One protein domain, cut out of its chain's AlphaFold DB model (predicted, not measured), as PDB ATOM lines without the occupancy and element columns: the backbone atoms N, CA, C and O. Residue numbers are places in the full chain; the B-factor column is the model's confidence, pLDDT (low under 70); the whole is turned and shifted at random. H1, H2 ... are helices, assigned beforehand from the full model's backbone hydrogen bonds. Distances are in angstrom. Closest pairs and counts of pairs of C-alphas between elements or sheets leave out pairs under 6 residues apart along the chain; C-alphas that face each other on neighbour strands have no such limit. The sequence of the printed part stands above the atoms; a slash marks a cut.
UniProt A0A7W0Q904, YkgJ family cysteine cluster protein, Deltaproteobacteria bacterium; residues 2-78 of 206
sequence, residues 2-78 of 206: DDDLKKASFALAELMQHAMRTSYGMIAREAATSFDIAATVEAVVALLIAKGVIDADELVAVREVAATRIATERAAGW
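AT A GLANCE: This is residues 2 to 78 of the 206 residues of the protein "YkgJ family cysteine cluster protein" of Deltaproteobacteria bacterium (UniProt A0A7W0Q904). What shape do these atoms make? A lopsided V: one very long helix, H1, then a tight turn, and a shorter helix, H2, folding back at a steep tilt of 39 degrees. What stands free? Residues 2 to 44, in H1, and 60 to 78, of which 60 to 77 belong to H2, stand free. How large is it? The 77 printed residues, all helix by class with two named helices and no named strand, are extended, with a radius of gyration of the C-alphas of 22.9 A and spans of 73 by 31 by 15 A.

HOW THE PARTS SIT: How near do the helices come? H1, residues 2 to 50, and H2, residues 56 to 77, are close but not clearly touching; their closest C-alphas, of Ile 49 and Ala 56, are 6.8 A apart. Which way do they run? They run opposite ways. Are their backbones whole? In H1 and H2 every O i to N i+4 pair is within hydrogen-bond range.

IN THESE COORDINATES: Where does H1 run? It is 70.4 A long, from C-alpha 2 at (28.836, -61.643, 58.056). Where does H2 end? It is 31.3 A long, ending with C-alpha 77 at (-13.779, -33.801, 49.637).

THE WHOLE: How far does it reach? The farthest C-alphas, of Asp 2 and Gly 52, are 73.9 A apart. Is anything cut or uncertain? The printed part has no cut, and no printed residue is under 70 in pLDDT.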
ATOM      1  N   ASP A   2      29.438 -61.076  59.292       78.94
ATOM      2  CA  ASP A   2      28.836 -61.643  58.056       78.94
ATOM      3  C   ASP A   2      27.494 -62.377  58.305       78.94
ATOM      4  O   ASP A   2      26.545 -62.242  57.538       78.94
ATOM      5  N   ASP A   3      27.364 -63.096  59.427       86.31
ATOM      6  CA  ASP A   3      26.126 -63.814  59.789       86.31
ATOM      7  C   ASP A   3      24.983 -62.868  60.213       86.31
ATOM      8  O   ASP A   3      23.826 -63.061  59.847       86.31
ATOM      9  N   ASP A   4      25.310 -61.786  60.924       88.06
ATOM     10  CA  ASP A   4      24.336 -60.769  61.341       88.06
ATOM     11  C   ASP A   4      23.790 -59.989  60.138       88.06
ATOM     12  O   ASP A   4      22.592 -59.714  60.061       88.06
ATOM     13  N   LEU A   5      24.653 -59.697  59.155       86.50
ATOM     14  CA  LEU A   5      24.264 -59.039  57.908       86.50
ATOM     15  C   LEU A   5      23.336 -59.932  57.066       86.50
ATOM     16  O   LEU A   5      22.345 -59.450  56.516       86.50
ATOM     17  N   LYS A   6      23.605 -61.244  57.017       88.62
ATOM     18  CA  LYS A   6      22.734 -62.228  56.347       88.62
ATOM     19  C   LYS A   6      21.372 -62.341  57.026       88.62
ATOM     20  O   LYS A   6      20.355 -62.317  56.336       88.62
ATOM     21  N   LYS A   7      21.335 -62.401  58.362       89.69
ATOM     22  CA  LYS A   7      20.075 -62.412  59.129       89.69
ATOM     23  C   LYS A   7      19.259 -61.144  58.890       89.69
ATOM     24  O   LYS A   7      18.061 -61.241  58.636       89.69
ATOM     25  N   ALA A   8      19.903 -59.976  58.898       88.69
ATOM     26  CA  ALA A   8      19.242 -58.707  58.598       88.69
ATOM     27  C   ALA A   8      18.689 -58.668  57.161       88.69
ATOM     28  O   ALA A   8      17.548 -58.261  56.952       88.69
ATOM     29  N   SER A   9      19.458 -59.150  56.178       91.19
ATOM     30  CA  SER A   9      19.005 -59.245  54.785       91.19
ATOM     31  C   SER A   9      17.815 -60.190  54.619       91.19
ATOM     32  O   SER A   9      16.910 -59.895  53.839       91.19
ATOM     33  N   PHE A  10      17.805 -61.322  55.326       92.88
ATOM     34  CA  PHE A  10      16.703 -62.279  55.263       92.88
ATOM     35  C   PHE A  10      15.433 -61.709  55.905       92.88
ATOM     36  O   PHE A  10      14.367 -61.753  55.296       92.88
ATOM     37  N   ALA A  11      15.563 -61.074  57.073       91.50
ATOM     38  CA  ALA A  11      14.452 -60.387  57.730       91.50
ATOM     39  C   ALA A  11      13.869 -59.264  56.850       91.50
ATOM     40  O   ALA A  11      12.650 -59.130  56.736       91.50
ATOM     41  N   LEU A  12      14.721 -58.488  56.168       93.00
ATOM     42  CA  LEU A  12      14.273 -57.480  55.206       93.00
ATOM     43  C   LEU A  12      13.514 -58.116  54.030       93.00
ATOM     44  O   LEU A  12      12.458 -57.615  53.644       93.00
ATOM     45  N   ALA A  13      14.011 -59.232  53.489       91.94
ATOM     46  CA  ALA A  13      13.345 -59.948  52.405       91.94
ATOM     47  C   ALA A  13      11.960 -60.474  52.823       91.94
ATOM     48  O   ALA A  13      11.002 -60.325  52.063       91.94
ATOM     49  N   GLU A  14      11.818 -61.023  54.033       93.06
ATOM     50  CA  GLU A  14      10.522 -61.471  54.560       93.06
ATOM     51  C   GLU A  14       9.531 -60.312  54.717       93.06
ATOM     52  O   GLU A  14       8.372 -60.429  54.301       93.06
ATOM     53  N   LEU A  15       9.985 -59.171  55.250       93.00
ATOM     54  CA  LEU A  15       9.168 -57.962  55.372       93.00
ATOM     55  C   LEU A  15       8.718 -57.444  53.999       93.00
ATOM     56  O   LEU A  15       7.535 -57.148  53.812       93.00
ATOM     57  N   MET A  16       9.621 -57.399  53.015       91.62
ATOM     58  CA  MET A  16       9.292 -56.998  51.641       91.62
ATOM     59  C   MET A  16       8.292 -57.963  50.994       91.62
ATOM     60  O   MET A  16       7.301 -57.520  50.415       91.62
ATOM     61  N   GLN A  17       8.493 -59.277  51.129       89.81
ATOM     62  CA  GLN A  17       7.569 -60.283  50.597       89.81
ATOM     63  C   GLN A  17       6.194 -60.220  51.266       89.81
ATOM     64  O   GLN A  17       5.169 -60.444  50.616       89.81
ATOM     65  N   HIS A  18       6.141 -59.940  52.568       89.69
ATOM     66  CA  HIS A  18       4.883 -59.712  53.268       89.69
ATOM     67  C   HIS A  18       4.168 -58.464  52.728       89.69
ATOM     68  O   HIS A  18       3.011 -58.563  52.314       89.69
ATOM     69  N   ALA A  19       4.866 -57.328  52.634       88.38
ATOM     70  CA  ALA A  19       4.311 -56.084  52.098       88.38
ATOM     71  C   ALA A  19       3.805 -56.242  50.652       88.38
ATOM     72  O   ALA A  19       2.701 -55.794  50.327       88.38
ATOM     73  N   MET A  20       4.571 -56.932  49.800       90.12
ATOM     74  CA  MET A  20       4.192 -57.223  48.417       90.12
ATOM     75  C   MET A  20       2.942 -58.100  48.347       90.12
ATOM     76  O   MET A  20       1.993 -57.729  47.662       90.12
ATOM     77  N   ARG A  21       2.883 -59.226  49.073       86.62
ATOM     78  CA  ARG A  21       1.701 -60.114  49.057       86.62
ATOM     79  C   ARG A  21       0.424 -59.381  49.452       86.62
ATOM     80  O   ARG A  21      -0.603 -59.546  48.795       86.62
ATOM     81  N   THR A  22       0.498 -58.548  50.485       86.12
ATOM     82  CA  THR A  22      -0.643 -57.747  50.931       86.12
ATOM     83  C   THR A  22      -1.042 -56.727  49.864       86.12
ATOM     84  O   THR A  22      -2.208 -56.676  49.477       86.12
ATOM     85  N   SER A  23      -0.076 -55.975  49.325       85.19
ATOM     86  CA  SER A  23      -0.324 -54.919  48.333       85.19
ATOM     87  C   SER A  23      -0.852 -55.469  47.005       85.19
ATOM     88  O   SER A  23      -1.922 -55.064  46.557       85.19
ATOM     89  N   TYR A  24      -0.164 -56.444  46.404       85.31
ATOM     90  CA  TYR A  24      -0.601 -57.082  45.158       85.31
ATOM     91  C   TYR A  24      -1.932 -57.814  45.325       85.31
ATOM     92  O   TYR A  24      -2.763 -57.771  44.425       85.31
ATOM     93  N   GLY A  25      -2.173 -58.439  46.482       86.00
ATOM     94  CA  GLY A  25      -3.461 -59.061  46.779       86.00
ATOM     95  C   GLY A  25      -4.609 -58.050  46.835       86.00
ATOM     96  O   GLY A  25      -5.695 -58.342  46.340       86.00
ATOM     97  N   MET A  26      -4.386 -56.859  47.404       87.62
ATOM     98  CA  MET A  26      -5.376 -55.773  47.384       87.62
ATOM     99  C   MET A  26      -5.619 -55.261  45.964       87.62
ATOM    100  O   MET A  26      -6.771 -55.192  45.554       87.62
ATOM    101  N   ILE A  27      -4.554 -54.989  45.202       89.12
ATOM    102  CA  ILE A  27      -4.655 -54.532  43.807       89.12
ATOM    103  C   ILE A  27      -5.419 -55.550  42.954       89.12
ATOM    104  O   ILE A  27      -6.311 -55.172  42.203       89.12
ATOM    105  N   ALA A  28      -5.112 -56.843  43.087       84.88
ATOM    106  CA  ALA A  28      -5.784 -57.894  42.329       84.88
ATOM    107  C   ALA A  28      -7.280 -57.993  42.669       84.88
ATOM    108  O   ALA A  28      -8.098 -58.158  41.768       84.88
ATOM    109  N   ARG A  29      -7.646 -57.869  43.954       87.69
ATOM    110  CA  ARG A  29      -9.055 -57.850  44.380       87.69
ATOM    111  C   ARG A  29      -9.788 -56.620  43.854       87.69
ATOM    112  O   ARG A  29     -10.858 -56.774  43.284       87.69
ATOM    113  N   GLU A  30      -9.192 -55.441  43.995       92.06
ATOM    114  CA  GLU A  30      -9.766 -54.188  43.500       92.06
ATOM    115  C   GLU A  30      -9.966 -54.223  41.980       92.06
ATOM    116  O   GLU A  30     -11.021 -53.838  41.480       92.06
ATOM    117  N   ALA A  31      -8.985 -54.749  41.240       89.12
ATOM    118  CA  ALA A  31      -9.091 -54.931  39.797       89.12
ATOM    119  C   ALA A  31     -10.226 -55.899  39.434       89.12
ATOM    120  O   ALA A  31     -11.031 -55.591  38.559       89.12
ATOM    121  N   ALA A  32     -10.334 -57.040  40.125       87.06
ATOM    122  CA  ALA A  32     -11.414 -58.000  39.896       87.06
ATOM    123  C   ALA A  32     -12.795 -57.377  40.156       87.06
ATOM    124  O   ALA A  32     -13.686 -57.498  39.317       87.06
ATOM    125  N   THR A  33     -12.955 -56.656  41.269       93.62
ATOM    126  CA  THR A  33     -14.186 -55.917  41.579       93.62
ATOM    127  C   THR A  33     -14.480 -54.842  40.532       93.62
ATOM    128  O   THR A  33     -15.618 -54.721  40.088       93.62
ATOM    129  N   SER A  34     -13.466 -54.101  40.077       91.56
ATOM    130  CA  SER A  34     -13.622 -53.077  39.037       91.56
ATOM    131  C   SER A  34     -14.111 -53.667  37.713       91.56
ATOM    132  O   SER A  34     -15.006 -53.102  37.084       91.56
ATOM    133  N   PHE A  35     -13.565 -54.815  37.295       90.25
ATOM    134  CA  PHE A  35     -14.012 -55.503  36.081       90.25
ATOM    135  C   PHE A  35     -15.434 -56.056  36.209       90.25
ATOM    136  O   PHE A  35     -16.204 -55.943  35.260       90.25
ATOM    137  N   ASP A  36     -15.807 -56.601  37.368       93.94
ATOM    138  CA  ASP A  36     -17.166 -57.103  37.619       93.94
ATOM    139  C   ASP A  36     -18.213 -55.974  37.586       93.94
ATOM    140  O   ASP A  36     -19.265 -56.092  36.949       93.94
ATOM    141  N   ILE A  37     -17.880 -54.822  38.183       95.31
ATOM    142  CA  ILE A  37     -18.699 -53.606  38.101       95.31
ATOM    143  C   ILE A  37     -18.824 -53.145  36.646       95.31
ATOM    144  O   ILE A  37     -19.935 -52.864  36.197       95.31
ATOM    145  N   ALA A  38     -17.716 -53.081  35.900       93.06
ATOM    146  CA  ALA A  38     -17.735 -52.662  34.501       93.06
ATOM    147  C   ALA A  38     -18.616 -53.585  33.644       93.06
ATOM    148  O   ALA A  38     -19.479 -53.092  32.921       93.06
ATOM    149  N   ALA A  39     -18.468 -54.905  33.795       94.88
ATOM    150  CA  ALA A  39     -19.280 -55.893  33.087       94.88
ATOM    151  C   ALA A  39     -20.773 -55.761  33.429       94.88
ATOM    152  O   ALA A  39     -21.627 -55.809  32.544       94.88
ATOM    153  N   THR A  40     -21.095 -55.544  34.707       97.12
ATOM    154  CA  THR A  40     -22.478 -55.338  35.155       97.12
ATOM    155  C   THR A  40     -23.075 -54.062  34.562       97.12
ATOM    156  O   THR A  40     -24.193 -54.089  34.043       97.12
ATOM    157  N   VAL A  41     -22.343 -52.944  34.604       96.00
ATOM    158  CA  VAL A  41     -22.791 -51.666  34.030       96.00
ATOM    159  C   VAL A  41     -22.979 -51.786  32.519       96.00
ATOM    160  O   VAL A  41     -24.007 -51.346  32.008       96.00
ATOM    161  N   GLU A  42     -22.041 -52.416  31.813       95.12
ATOM    162  CA  GLU A  42     -22.137 -52.652  30.371       95.12
ATOM    163  C   GLU A  42     -23.368 -53.499  30.024       95.12
ATOM    164  O   GLU A  42     -24.147 -53.118  29.151       95.12
ATOM    165  N   ALA A  43     -23.607 -54.590  30.757       97.19
ATOM    166  CA  ALA A  43     -24.780 -55.439  30.556       97.19
ATOM    167  C   ALA A  43     -26.099 -54.678  30.777       97.19
ATOM    168  O   ALA A  43     -27.037 -54.823  29.990       97.19
ATOM    169  N   VAL A  44     -26.175 -53.843  31.820       98.00
ATOM    170  CA  VAL A  44     -27.357 -53.013  32.100       98.00
ATOM    171  C   VAL A  44     -27.574 -51.976  30.999       98.00
ATOM    172  O   VAL A  44     -28.689 -51.864  30.488       98.00
ATOM    173  N   VAL A  45     -26.528 -51.247  30.596       96.19
ATOM    174  CA  VAL A  45     -26.603 -50.248  29.517       96.19
ATOM    175  C   VAL A  45     -27.049 -50.900  28.209       96.19
ATOM    176  O   VAL A  45     -28.000 -50.429  27.584       96.19
ATOM    177  N   ALA A  46     -26.431 -52.022  27.831       94.75
ATOM    178  CA  ALA A  46     -26.784 -52.759  26.623       94.75
ATOM    179  C   ALA A  46     -28.247 -53.225  26.644       94.75
ATOM    180  O   ALA A  46     -28.952 -53.098  25.642       94.75
ATOM    181  N   LEU A  47     -28.735 -53.714  27.790       97.81
ATOM    182  CA  LEU A  47     -30.129 -54.128  27.943       97.81
ATOM    183  C   LEU A  47     -31.100 -52.948  27.803       97.81
ATOM    184  O   LEU A  47     -32.125 -53.087  27.135       97.81
ATOM    185  N   LEU A  48     -30.798 -51.798  28.411       97.50
ATOM    186  CA  LEU A  48     -31.651 -50.606  28.340       97.50
ATOM    187  C   LEU A  48     -31.723 -50.038  26.918       97.50
ATOM    188  O   LEU A  48     -32.822 -49.713  26.460       97.50
ATOM    189  N   ILE A  49     -30.594 -49.996  26.203       95.81
ATOM    190  CA  ILE A  49     -30.546 -49.599  24.786       95.81
ATOM    191  C   ILE A  49     -31.343 -50.593  23.935       95.81
ATOM    192  O   ILE A  49     -32.211 -50.193  23.163       95.81
ATOM    193  N   ALA A  50     -31.123 -51.901  24.111       95.31
ATOM    194  CA  ALA A  50     -31.833 -52.933  23.350       95.31
ATOM    195  C   ALA A  50     -33.354 -52.920  23.585       95.31
ATOM    196  O   ALA A  50     -34.126 -53.333  22.719       95.31
ATOM    197  N   LYS A  51     -33.800 -52.455  24.757       97.31
ATOM    198  CA  LYS A  51     -35.218 -52.252  25.085       97.31
ATOM    199  C   LYS A  51     -35.759 -50.887  24.649       97.31
ATOM    200  O   LYS A  51     -36.953 -50.655  24.822       97.31
ATOM    201  N   GLY A  52     -34.919 -50.013  24.092       95.56
ATOM    202  CA  GLY A  52     -35.291 -48.665  23.656       95.56
ATOM    203  C   GLY A  52     -35.625 -47.714  24.808       95.56
ATOM    204  O   GLY A  52     -36.379 -46.768  24.608       95.56
ATOM    205  N   VAL A  53     -35.125 -47.986  26.019       97.94
ATOM    206  CA  VAL A  53     -35.374 -47.150  27.208       97.94
ATOM    207  C   VAL A  53     -34.466 -45.921  27.221       97.94
ATOM    208  O   VAL A  53     -34.885 -44.867  27.687       97.94
ATOM    209  N   ILE A  54     -33.234 -46.064  26.727       96.25
ATOM    210  CA  ILE A  54     -32.246 -44.984  26.622       96.25
ATOM    211  C   ILE A  54     -31.614 -44.986  25.229       96.25
ATOM    212  O   ILE A  54     -31.477 -46.049  24.617       96.25
ATOM    213  N   ASP A  55     -31.204 -43.808  24.765       95.81
ATOM    214  CA  ASP A  55     -30.416 -43.632  23.546       95.81
ATOM    215  C   ASP A  55     -28.904 -43.624  23.848       95.81
ATOM    216  O   ASP A  55     -28.462 -43.185  24.915       95.81
ATOM    217  N   ALA A  56     -28.101 -44.146  22.917       90.19
ATOM    218  CA  ALA A  56     -26.658 -44.276  23.100       90.19
ATOM    219  C   ALA A  56     -25.934 -42.919  23.060       90.19
ATOM    220  O   ALA A  56     -25.042 -42.684  23.882       90.19
ATOM    221  N   ASP A  57     -26.328 -42.025  22.152       92.12
ATOM    222  CA  ASP A  57     -25.710 -40.703  22.016       92.12
ATOM    223  C   ASP A  57     -26.101 -39.811  23.205       92.12
ATOM    224  O   ASP A  57     -25.257 -39.107  23.774       92.12
ATOM    225  N   GLU A  58     -27.356 -39.908  23.657       94.31
ATOM    226  CA  GLU A  58     -27.826 -39.240  24.878       94.31
ATOM    227  C   GLU A  58     -27.046 -39.703  26.122       94.31
ATOM    228  O   GLU A  58     -26.603 -38.874  26.925       94.31
ATOM    229  N   LEU A  59     -26.814 -41.013  26.274       94.00
ATOM    230  CA  LEU A  59     -26.053 -41.565  27.399       94.00
ATOM    231  C   LEU A  59     -24.624 -41.003  27.462       94.00
ATOM    232  O   LEU A  59     -24.146 -40.667  28.550       94.00
ATOM    233  N   VAL A  60     -23.946 -40.885  26.317       91.44
ATOM    234  CA  VAL A  60     -22.592 -40.310  26.247       91.44
ATOM    235  C   VAL A  60     -22.603 -38.855  26.716       91.44
ATOM    236  O   VAL A  60     -21.784 -38.481  27.558       91.44
ATOM    237  N   ALA A  61     -23.561 -38.050  26.250       91.38
ATOM    238  CA  ALA A  61     -23.675 -36.651  26.659       91.38
ATOM    239  C   ALA A  61     -23.924 -36.503  28.172       91.38
ATOM    240  O   ALA A  61     -23.261 -35.707  28.845       91.38
ATOM    241  N   VAL A  62     -24.834 -37.306  28.737       92.62
ATOM    242  CA  VAL A  62     -25.133 -37.289  30.180       92.62
ATOM    243  C   VAL A  62     -23.925 -37.746  31.007       92.62
ATOM    244  O   VAL A  62     -23.653 -37.177  32.073       92.62
ATOM    245  N   ARG A  63     -23.161 -38.733  30.522       92.62
ATOM    246  CA  ARG A  63     -21.945 -39.223  31.188       92.62
ATOM    247  C   ARG A  63     -20.895 -38.124  31.344       92.62
ATOM    248  O   ARG A  63     -20.308 -38.030  32.418       92.62
ATOM    249  N   GLU A  64     -20.670 -37.293  30.329       88.56
ATOM    250  CA  GLU A  64     -19.681 -36.203  30.395       88.56
ATOM    251  C   GLU A  64     -20.039 -35.154  31.461       88.56
ATOM    252  O   GLU A  64     -19.191 -34.721  32.254       88.56
ATOM    253  N   VAL A  65     -21.326 -34.809  31.566       91.00
ATOM    254  CA  VAL A  65     -21.823 -33.911  32.622       91.00
ATOM    255  C   VAL A  65     -21.627 -34.540  34.003       91.00
ATOM    256  O   VAL A  65     -21.123 -33.893  34.928       91.00
ATOM    257  N   ALA A  66     -21.985 -35.819  34.153       90.69
ATOM    258  CA  ALA A  66     -21.811 -36.543  35.408       90.69
ATOM    259  C   ALA A  66     -20.331 -36.657  35.808       90.69
ATOM    260  O   ALA A  66     -20.003 -36.440  36.976       90.69
ATOM    261  N   ALA A  67     -19.440 -36.934  34.854       86.06
ATOM    262  CA  ALA A  67     -18.001 -37.024  35.079       86.06
ATOM    263  C   ALA A  67     -17.430 -35.700  35.603       86.06
ATOM    264  O   ALA A  67     -16.696 -35.699  36.591       86.06
ATOM    265  N   THR A  68     -17.835 -34.572  35.015       84.06
ATOM    266  CA  THR A  68     -17.407 -33.232  35.452       84.06
ATOM    267  C   THR A  68     -17.870 -32.919  36.878       84.06
ATOM    268  O   THR A  68     -17.093 -32.433  37.709       84.06
ATOM    269  N   ARG A  69     -19.127 -33.241  37.204       89.38
ATOM    270  CA  ARG A  69     -19.664 -33.049  38.558       89.38
ATOM    271  C   ARG A  69     -18.922 -33.910  39.582       89.38
ATOM    272  O   ARG A  69     -18.472 -33.389  40.599       89.38
ATOM    273  N   ILE A  70     -18.742 -35.200  39.291       86.00
ATOM    274  CA  ILE A  70     -18.016 -36.130  40.167       86.00
ATOM    275  C   ILE A  70     -16.568 -35.668  40.362       86.00
ATOM    276  O   ILE A  70     -16.074 -35.690  41.486       86.00
ATOM    277  N   ALA A  71     -15.884 -35.218  39.306       79.31
ATOM    278  CA  ALA A  71     -14.530 -34.675  39.419       79.31
ATOM    279  C   ALA A  71     -14.478 -33.468  40.372       79.31
ATOM    280  O   ALA A  71     -13.595 -33.394  41.226       79.31
ATOM    281  N   THR A  72     -15.464 -32.572  40.285       75.31
ATOM    282  CA  THR A  72     -15.581 -31.396  41.162       75.31
ATOM    283  C   THR A  72     -15.814 -31.791  42.624       75.31
ATOM    284  O   THR A  72     -15.140 -31.291  43.524       75.31
ATOM    285  N   GLU A  73     -16.736 -32.721  42.875       79.56
ATOM    286  CA  GLU A  73     -17.030 -33.236  44.220       79.56
ATOM    287  C   GLU A  73     -15.816 -33.953  44.829       79.56
ATOM    288  O   GLU A  73     -15.489 -33.746  46.002       79.56
ATOM    289  N   ARG A  74     -15.093 -34.744  44.023       77.56
ATOM    290  CA  ARG A  74     -13.841 -35.388  44.446       77.56
ATOM    291  C   ARG A  74     -12.784 -34.348  44.807       77.56
ATOM    292  O   ARG A  74     -12.190 -34.469  45.873       77.56
ATOM    293  N   ALA A  75     -12.603 -33.307  43.996       70.06
ATOM    294  CA  ALA A  75     -11.667 -32.222  44.301       70.06
ATOM    295  C   ALA A  75     -11.998 -31.495  45.620       70.06
ATOM    296  O   ALA A  75     -11.096 -31.001  46.292       70.06
ATOM    297  N   ALA A  76     -13.276 -31.445  46.014       73.88
ATOM    298  CA  ALA A  76     -13.712 -30.769  47.233       73.88
ATOM    299  C   ALA A  76     -13.576 -31.610  48.520       73.88
ATOM    300  O   ALA A  76     -13.449 -31.028  49.598       73.88
ATOM    301  N   GLY A  77     -13.630 -32.948  48.443       71.25
ATOM    302  CA  GLY A  77     -13.779 -33.801  49.637       71.25
ATOM    303  C   GLY A  77     -12.991 -35.112  49.661       71.25
ATOM    304  O   GLY A  77     -13.129 -35.876  50.617       71.25
ATOM    305  N   TRP A  78     -12.182 -35.416  48.643       73.56
ATOM    306  CA  TRP A  78     -11.387 -36.646  48.602       73.56
ATOM    307  C   TRP A  78     -10.177 -36.587  49.545       73.56
ATOM    308  O   TRP A  78      -9.385 -35.650  49.499       73.56
TER     309      TRP A  78